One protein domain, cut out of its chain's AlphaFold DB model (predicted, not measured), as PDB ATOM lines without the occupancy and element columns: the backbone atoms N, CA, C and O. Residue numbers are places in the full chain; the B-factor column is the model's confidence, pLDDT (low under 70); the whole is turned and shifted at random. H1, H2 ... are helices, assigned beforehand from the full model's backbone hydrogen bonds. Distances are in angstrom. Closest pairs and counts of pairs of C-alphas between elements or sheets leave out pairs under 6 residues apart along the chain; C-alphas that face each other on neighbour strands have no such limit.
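What this domain is: This is residues 33 to 90 of the 99 residues of an uncharacterized protein of Verrucomicrobia bacterium (UniProt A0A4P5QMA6). Three short helices stand at wide angles to one another, their centres making a triangle in a small rounded body. The loop of residues 42 to 50 makes one end of the longest axis, and the wide loop within residues 63 to 80 makes the other. The printed part has 58 residues with three named helices, H1, H2 and H3 in that order, and no named strand; its class is all helix. It is compact, with a radius of gyration of the C-alphas of 9.9 A and spans of 26 by 19 by 18 A.

Where its parts are: H1 is residues 33 to 41, 13.2 A from first to last C-alpha, beginning with C-alpha 33 at (-36.451, -27.219, -38.587). H2, the longest helix, is residues 51 to 62, 16.6 A long, with C-alpha 51 at (-47.309, -45.377, -44.174). H3 is residues 81 to 88, 10.4 A long, ending with C-alpha 88 at (-39.438, -38.889, -36.220).

How they stand to each other: H1 and H2 only just touch, with 3 pairs of C-alphas within 8 A; the closest are those of Tyr 41 and Glu 53, 5.9 A apart. H2 touches H1 with residues 53 to 57 alone. The two run opposite ways at a steep tilt of 55 degrees. H1 touches H3, about perpendicular at 77 degrees; their closest C-alphas, of Leu 38 and Gly 88, are 6.6 A apart. H2 and H3 are close but not clearly touching, about perpendicular at 83 degrees; their closest C-alphas, of Val 54 and Ile 84, are 7.4 A apart. In H2 and H3 every O i to N i+4 pair is within hydrogen-bond range; in H1, 4 of 5 are.

The domain as a whole: The two C-alphas farthest apart, of Asn 44 and Asp 76, are 27.7 A apart. The printed part has no cut. The link from H1 to H2 is short, with 9 residues, and that from H2 to H3 is long, with 18. The mean pLDDT of the printed part is 78.7; residues 33 to 35 and 87 to 90 are under 70.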
ATOM      1  N   GLY A  33     -35.644 -27.207 -37.357       57.69
ATOM      2  CA  GLY A  33     -36.451 -27.219 -38.587       57.69
ATOM      3  C   GLY A  33     -37.036 -28.587 -38.956       57.69
ATOM      4  O   GLY A  33     -38.226 -28.694 -39.203       57.69
ATOM      5  N   SER A  34     -36.241 -29.657 -38.895       63.41
ATOM      6  CA  SER A  34     -36.714 -31.008 -39.220       63.41
ATOM      7  C   SER A  34     -37.817 -31.526 -38.290       63.41
ATOM      8  O   SER A  34     -38.734 -32.195 -38.743       63.41
ATOM      9  N   ALA A  35     -37.765 -31.211 -36.995       67.38
ATOM     10  CA  ALA A  35     -38.767 -31.692 -36.045       67.38
ATOM     11  C   ALA A  35     -40.116 -30.980 -36.222       67.38
ATOM     12  O   ALA A  35     -41.153 -31.631 -36.132       67.38
ATOM     13  N   ASP A  36     -40.089 -29.674 -36.497       74.31
ATOM     14  CA  ASP A  36     -41.294 -28.885 -36.765       74.31
ATOM     15  C   ASP A  36     -41.993 -29.353 -38.049       74.31
ATOM     16  O   ASP A  36     -43.210 -29.516 -38.059       74.31
ATOM     17  N   ILE A  37     -41.231 -29.666 -39.103       77.56
ATOM     18  CA  ILE A  37     -41.817 -30.117 -40.369       77.56
ATOM     19  C   ILE A  37     -42.406 -31.523 -40.244       77.56
ATOM     20  O   ILE A  37     -43.507 -31.765 -40.721       77.56
ATOM     21  N   LEU A  38     -41.739 -32.451 -39.553       76.88
ATOM     22  CA  LEU A  38     -42.339 -33.764 -39.284       76.88
ATOM     23  C   LEU A  38     -43.629 -33.613 -38.473       76.88
ATOM     24  O   LEU A  38     -44.615 -34.263 -38.785       76.88
ATOM     25  N   ALA A  39     -43.676 -32.699 -37.499       80.62
ATOM     26  CA  ALA A  39     -44.885 -32.460 -36.712       80.62
ATOM     27  C   ALA A  39     -46.080 -31.956 -37.550       80.62
ATOM     28  O   ALA A  39     -47.220 -32.189 -37.162       80.62
ATOM     29  N   THR A  40     -45.852 -31.306 -38.698       82.50
ATOM     30  CA  THR A  40     -46.932 -30.948 -39.642       82.50
ATOM     31  C   THR A  40     -47.496 -32.138 -40.423       82.50
ATOM     32  O   THR A  40     -48.649 -32.071 -40.850       82.50
ATOM     33  N   TYR A  41     -46.720 -33.210 -40.611       82.62
ATOM     34  CA  TYR A  41     -47.162 -34.421 -41.317       82.62
ATOM     35  C   TYR A  41     -47.598 -35.549 -40.370       82.62
ATOM     36  O   TYR A  41     -48.356 -36.407 -40.809       82.62
ATOM     37  N   ASP A  42     -47.181 -35.516 -39.098       83.62
ATOM     38  CA  ASP A  42     -47.618 -36.408 -38.009       83.62
ATOM     39  C   ASP A  42     -49.067 -36.078 -37.606       83.62
ATOM     40  O   ASP A  42     -49.343 -35.396 -36.614       83.62
ATOM     41  N   LYS A  43     -50.021 -36.526 -38.425       82.19
ATOM     42  CA  LYS A  43     -51.457 -36.314 -38.209       82.19
ATOM     43  C   LYS A  43     -51.978 -37.169 -37.065       82.19
ATOM     44  O   LYS A  43     -52.943 -36.783 -36.402       82.19
ATOM     45  N   ASN A  44     -51.384 -38.342 -36.862       80.38
ATOM     46  CA  ASN A  44     -51.813 -39.281 -35.831       80.38
ATOM     47  C   ASN A  44     -51.207 -38.962 -34.441       80.38
ATOM     48  O   ASN A  44     -51.658 -39.512 -33.431       80.38
ATOM     49  N   GLY A  45     -50.239 -38.041 -34.367       76.31
ATOM     50  CA  GLY A  45     -49.597 -37.577 -33.139       76.31
ATOM     51  C   GLY A  45     -48.706 -38.631 -32.479       76.31
ATOM     52  O   GLY A  45     -48.432 -38.549 -31.272       76.31
ATOM     53  N   ASN A  46     -48.280 -39.652 -33.228       77.50
ATOM     54  CA  ASN A  46     -47.508 -40.772 -32.697       77.50
ATOM     55  C   ASN A  46     -46.000 -40.457 -32.600       77.50
ATOM     56  O   ASN A  46     -45.218 -41.300 -32.136       77.50
ATOM     57  N   SER A  47     -45.602 -39.222 -32.941       70.56
ATOM     58  CA  SER A  47     -44.208 -38.771 -33.000       70.56
ATOM     59  C   SER A  47     -43.360 -39.632 -33.938       70.56
ATOM     60  O   SER A  47     -42.174 -39.842 -33.690       70.56
ATOM     61  N   LYS A  48     -43.970 -40.184 -34.979       79.69
ATOM     62  CA  LYS A  48     -43.363 -40.897 -36.098       79.69
ATOM     63  C   LYS A  48     -44.131 -40.474 -37.348       79.69
ATOM     64  O   LYS A  48     -45.177 -39.857 -37.268       79.69
ATOM     65  N   ILE A  49     -43.541 -40.755 -38.494       81.25
ATOM     66  CA  ILE A  49     -44.192 -40.579 -39.783       81.25
ATOM     67  C   ILE A  49     -44.234 -41.979 -40.368       81.25
ATOM     68  O   ILE A  49     -43.176 -42.593 -40.549       81.25
ATOM     69  N   ASP A  50     -45.433 -42.514 -40.566       82.31
ATOM     70  CA  ASP A  50     -45.641 -43.876 -41.056       82.31
ATOM     71  C   ASP A  50     -46.545 -43.928 -42.291       82.31
ATOM     72  O   ASP A  50     -47.294 -42.998 -42.566       82.31
ATOM     73  N   GLY A  51     -46.416 -45.011 -43.069       82.75
ATOM     74  CA  GLY A  51     -47.309 -45.377 -44.174       82.75
ATOM     75  C   GLY A  51     -47.709 -44.221 -45.096       82.75
ATOM     76  O   GLY A  51     -46.959 -43.831 -45.988       82.75
ATOM     77  N   GLU A  52     -48.916 -43.694 -44.882       83.06
ATOM     78  CA  GLU A  52     -49.500 -42.599 -45.669       83.06
ATOM     79  C   GLU A  52     -48.834 -41.237 -45.420       83.06
ATOM     80  O   GLU A  52     -48.731 -40.422 -46.339       83.06
ATOM     81  N   GLU A  53     -48.351 -40.973 -44.205       86.38
ATOM     82  CA  GLU A  53     -47.670 -39.719 -43.860       86.38
ATOM     83  C   GLU A  53     -46.302 -39.649 -44.548       86.38
ATOM     84  O   GLU A  53     -45.898 -38.590 -45.030       86.38
ATOM     85  N   VAL A  54     -45.626 -40.799 -44.660       83.38
ATOM     86  CA  VAL A  54     -44.377 -40.952 -45.419       83.38
ATOM     87  C   VAL A  54     -44.602 -40.637 -46.894       83.38
ATOM     88  O   VAL A  54     -43.799 -39.922 -47.490       83.38
ATOM     89  N   ASP A  55     -45.676 -41.155 -47.492       86.62
ATOM     90  CA  ASP A  55     -45.959 -40.949 -48.915       86.62
ATOM     91  C   ASP A  55     -46.260 -39.474 -49.219       86.62
ATOM     92  O   ASP A  55     -45.700 -38.903 -50.158       86.62
ATOM     93  N   ALA A  56     -47.059 -38.822 -48.366       86.69
ATOM     94  CA  ALA A  56     -47.337 -37.390 -48.463       86.69
ATOM     95  C   ALA A  56     -46.055 -36.548 -48.331       86.69
ATOM     96  O   ALA A  56     -45.797 -35.672 -49.157       86.69
ATOM     97  N   LEU A  57     -45.215 -36.866 -47.342       84.81
ATOM     98  CA  LEU A  57     -43.932 -36.202 -47.120       84.81
ATOM     99  C   LEU A  57     -42.986 -36.378 -48.319       84.81
ATOM    100  O   LEU A  57     -42.380 -35.412 -48.781       84.81
ATOM    101  N   LYS A  58     -42.876 -37.601 -48.854       85.25
ATOM    102  CA  LYS A  58     -42.060 -37.913 -50.039       85.25
ATOM    103  C   LYS A  58     -42.559 -37.172 -51.272       85.25
ATOM    104  O   LYS A  58     -41.742 -36.671 -52.041       85.25
ATOM    105  N   LYS A  59     -43.876 -37.065 -51.457       87.75
ATOM    106  CA  LYS A  59     -44.473 -36.304 -52.561       87.75
ATOM    107  C   LYS A  59     -44.130 -34.826 -52.499       87.75
ATOM    108  O   LYS A  59     -43.689 -34.271 -53.502       87.75
ATOM    109  N   ASP A  60     -44.283 -34.211 -51.336       86.44
ATOM    110  CA  ASP A  60     -43.973 -32.793 -51.163       86.44
ATOM    111  C   ASP A  60     -42.462 -32.527 -51.246       86.44
ATOM    112  O   ASP A  60     -42.023 -31.495 -51.761       86.44
ATOM    113  N   PHE A  61     -41.639 -33.486 -50.814       85.25
ATOM    114  CA  PHE A  61     -40.191 -33.412 -50.972       85.25
ATOM    115  C   PHE A  61     -39.796 -33.512 -52.451       85.25
ATOM    116  O   PHE A  61     -39.016 -32.691 -52.936       85.25
ATOM    117  N   ALA A  62     -40.386 -34.454 -53.192       84.12
ATOM    118  CA  ALA A  62     -40.198 -34.594 -54.635       84.12
ATOM    119  C   ALA A  62     -40.713 -33.369 -55.411       84.12
ATOM    120  O   ALA A  62     -40.159 -33.022 -56.452       84.12
ATOM    121  N   ALA A  63     -41.719 -32.667 -54.878       86.88
ATOM    122  CA  ALA A  63     -42.177 -31.378 -55.396       86.88
ATOM    123  C   ALA A  63     -41.172 -30.228 -55.157       86.88
ATOM    124  O   ALA A  63     -41.356 -29.130 -55.680       86.88
ATOM    125  N   GLY A  64     -40.089 -30.470 -54.409       81.25
ATOM    126  CA  GLY A  64     -38.973 -29.540 -54.244       81.25
ATOM    127  C   GLY A  64     -39.087 -28.609 -53.039       81.25
ATOM    128  O   GLY A  64     -38.405 -27.581 -53.010       81.25
ATOM    129  N   GLN A  65     -39.910 -28.946 -52.042       82.50
ATOM    130  CA  GLN A  65     -40.045 -28.151 -50.818       82.50
ATOM    131  C   GLN A  65     -38.683 -27.977 -50.113       82.50
ATOM    132  O   GLN A  65     -38.070 -28.960 -49.680       82.50
ATOM    133  N   PRO A  66     -38.184 -26.736 -49.951       78.19
ATOM    134  CA  PRO A  66     -36.873 -26.483 -49.353       78.19
ATOM    135  C   PRO A  66     -36.829 -26.842 -47.867       78.19
ATOM    136  O   PRO A  66     -35.758 -27.112 -47.331       78.19
ATOM    137  N   GLU A  67     -37.983 -26.864 -47.208       76.44
ATOM    138  CA  GLU A  67     -38.106 -27.174 -45.787       76.44
ATOM    139  C   GLU A  67     -37.796 -28.658 -45.555       76.44
ATOM    140  O   GLU A  67     -37.003 -29.014 -44.681       76.44
ATOM    141  N   LEU A  68     -38.305 -29.526 -46.433       79.38
ATOM    142  CA  LEU A  68     -38.105 -30.970 -46.364       79.38
ATOM    143  C   LEU A  68     -36.651 -31.389 -46.661       79.38
ATOM    144  O   LEU A  68     -36.222 -32.448 -46.213       79.38
ATOM    145  N   LYS A  69     -35.831 -30.523 -47.279       81.69
ATOM    146  CA  LYS A  69     -34.367 -30.726 -47.383       81.69
ATOM    147  C   LYS A  69     -33.660 -30.774 -46.031       81.69
ATOM    148  O   LYS A  69     -32.527 -31.236 -45.954       81.69
ATOM    149  N   ALA A  70     -34.286 -30.279 -44.963       79.19
ATOM    150  CA  ALA A  70     -33.749 -30.425 -43.614       79.19
ATOM    151  C   ALA A  70     -33.925 -31.849 -43.048       79.19
ATOM    152  O   ALA A  70     -33.314 -32.163 -42.023       79.19
ATOM    153  N   LEU A  71     -34.781 -32.672 -43.669       78.75
ATOM    154  CA  LEU A  71     -35.030 -34.070 -43.309       78.75
ATOM    155  C   LEU A  71     -34.084 -35.025 -44.039       78.75
ATOM    156  O   LEU A  71     -33.642 -36.006 -43.443       78.75
ATOM    157  N   ASP A  72     -33.732 -34.674 -45.275       83.31
ATOM    158  CA  ASP A  72     -32.743 -35.357 -46.105       83.31
ATOM    159  C   ASP A  72     -31.342 -35.171 -45.492       83.31
ATOM    160  O   ASP A  72     -30.699 -34.116 -45.579       83.31
ATOM    161  N   THR A  73     -30.907 -36.189 -44.754       80.44
ATOM    162  CA  THR A  73     -29.671 -36.145 -43.967       80.44
ATOM    163  C   THR A  73     -28.476 -36.530 -44.827       80.44
ATOM    164  O   THR A  73     -27.379 -35.993 -44.625       80.44
ATOM    165  N   ASN A  74     -28.676 -37.457 -45.767       82.12
ATOM    166  CA  ASN A  74     -27.644 -37.919 -46.690       82.12
ATOM    167  C   ASN A  74     -27.492 -37.002 -47.929       82.12
ATOM    168  O   ASN A  74     -26.462 -37.080 -48.602       82.12
ATOM    169  N   LYS A  75     -28.431 -36.071 -48.145       81.12
ATOM    170  CA  LYS A  75     -28.500 -35.133 -49.276       81.12
ATOM    171  C   LYS A  75     -28.558 -35.837 -50.626       81.12
ATOM    172  O   LYS A  75     -27.955 -35.352 -51.589       81.12
ATOM    173  N   ASP A  76     -29.226 -36.981 -50.689       82.88
ATOM    174  CA  ASP A  76     -29.372 -37.748 -51.925       82.88
ATOM    175  C   ASP A  76     -30.522 -37.242 -52.810       82.88
ATOM    176  O   ASP A  76     -30.610 -37.626 -53.980       82.88
ATOM    177  N   GLY A  77     -31.344 -36.314 -52.304       78.62
ATOM    178  CA  GLY A  77     -32.493 -35.812 -53.043       78.62
ATOM    179  C   GLY A  77     -33.674 -36.782 -53.038       78.62
ATOM    180  O   GLY A  77     -34.520 -36.699 -53.934       78.62
ATOM    181  N   ALA A  78     -33.777 -37.640 -52.026       82.50
ATOM    182  CA  ALA A  78     -34.949 -38.416 -51.654       82.50
ATOM    183  C   ALA A  78     -35.103 -38.439 -50.120       82.50
ATOM    184  O   ALA A  78     -34.183 -38.138 -49.372       82.50
ATOM    185  N   LEU A  79     -36.298 -38.778 -49.630       83.81
ATOM    186  CA  LEU A  79     -36.489 -39.111 -48.218       83.81
ATOM    187  C   LEU A  79     -36.697 -40.608 -48.100       83.81
ATOM    188  O   LEU A  79     -37.732 -41.122 -48.525       83.81
ATOM    189  N   SER A  80     -35.712 -41.302 -47.545       82.81
ATOM    190  CA  SER A  80     -35.792 -42.740 -47.288       82.81
ATOM    191  C   SER A  80     -36.569 -43.044 -46.000       82.81
ATOM    192  O   SER A  80     -36.666 -42.212 -45.093       82.81
ATOM    193  N   ASP A  81     -37.148 -44.245 -45.900       80.69
ATOM    194  CA  ASP A  81     -37.924 -44.646 -44.716       80.69
ATOM    195  C   ASP A  81     -37.050 -44.646 -43.457       80.69
ATOM    196  O   ASP A  81     -37.511 -44.302 -42.366       80.69
ATOM    197  N   GLU A  82     -35.761 -44.963 -43.605       79.75
ATOM    198  CA  GLU A  82     -34.782 -44.922 -42.526       79.75
ATOM    199  C   GLU A  82     -34.535 -43.496 -42.019       79.75
ATOM    200  O   GLU A  82     -34.412 -43.280 -40.808       79.75
ATOM    201  N   GLU A  83     -34.478 -42.511 -42.917       80.88
ATOM    202  CA  GLU A  83     -34.289 -41.104 -42.555       80.88
ATOM    203  C   GLU A  83     -35.520 -40.529 -41.874       80.88
ATOM    204  O   GLU A  83     -35.407 -39.881 -40.832       80.88
ATOM    205  N   ILE A  84     -36.700 -40.829 -42.409       78.00
ATOM    206  CA  ILE A  84     -37.971 -40.391 -41.841       78.00
ATOM    207  C   ILE A  84     -38.172 -41.019 -40.455       78.00
ATOM    208  O   ILE A  84     -38.460 -40.313 -39.483       78.00
ATOM    209  N   ALA A  85     -37.923 -42.326 -40.321       76.62
ATOM    210  CA  ALA A  85     -37.972 -43.017 -39.038       76.62
ATOM    211  C   ALA A  85     -36.924 -42.470 -38.053       76.62
ATOM    212  O   ALA A  85     -37.221 -42.289 -36.869       76.62
ATOM    213  N   GLY A  86     -35.711 -42.161 -38.519       71.00
ATOM    214  CA  GLY A  86     -34.637 -41.582 -37.709       71.00
ATOM    215  C   GLY A  86     -34.894 -40.133 -37.277       71.00
ATOM    216  O   GLY A  86     -34.428 -39.707 -36.208       71.00
ATOM    217  N   ALA A  87     -35.650 -39.379 -38.075       68.56
ATOM    218  CA  ALA A  87     -36.012 -37.998 -37.803       68.56
ATOM    219  C   ALA A  87     -37.242 -37.901 -36.878       68.56
ATOM    220  O   ALA A  87     -37.197 -37.139 -35.906       68.56
ATOM    221  N   GLY A  88     -38.266 -38.740 -37.095       62.53
ATOM    222  CA  GLY A  88     -39.438 -38.889 -36.220       62.53
ATOM    223  C   GLY A  88     -39.087 -39.501 -34.860       62.53
ATOM    224  O   GLY A  88     -39.551 -39.036 -33.822       62.53
ATOM    225  N   ALA A  89     -38.120 -40.426 -34.808       56.94
ATOM    226  CA  ALA A  89     -37.553 -40.956 -33.563       56.94
ATOM    227  C   ALA A  89     -36.661 -39.941 -32.810       56.94
ATOM    228  O   ALA A  89     -35.630 -40.287 -32.217       56.94
ATOM    229  N   GLY A  90     -37.059 -38.668 -32.784       49.16
ATOM    230  CA  GLY A  90     -36.552 -37.644 -31.891       49.16
ATOM    231  C   GLY A  90     -36.678 -38.091 -30.438       49.16
ATOM    232  O   GLY A  90     -37.672 -37.826 -29.780       49.16
TER     233      GLY A  90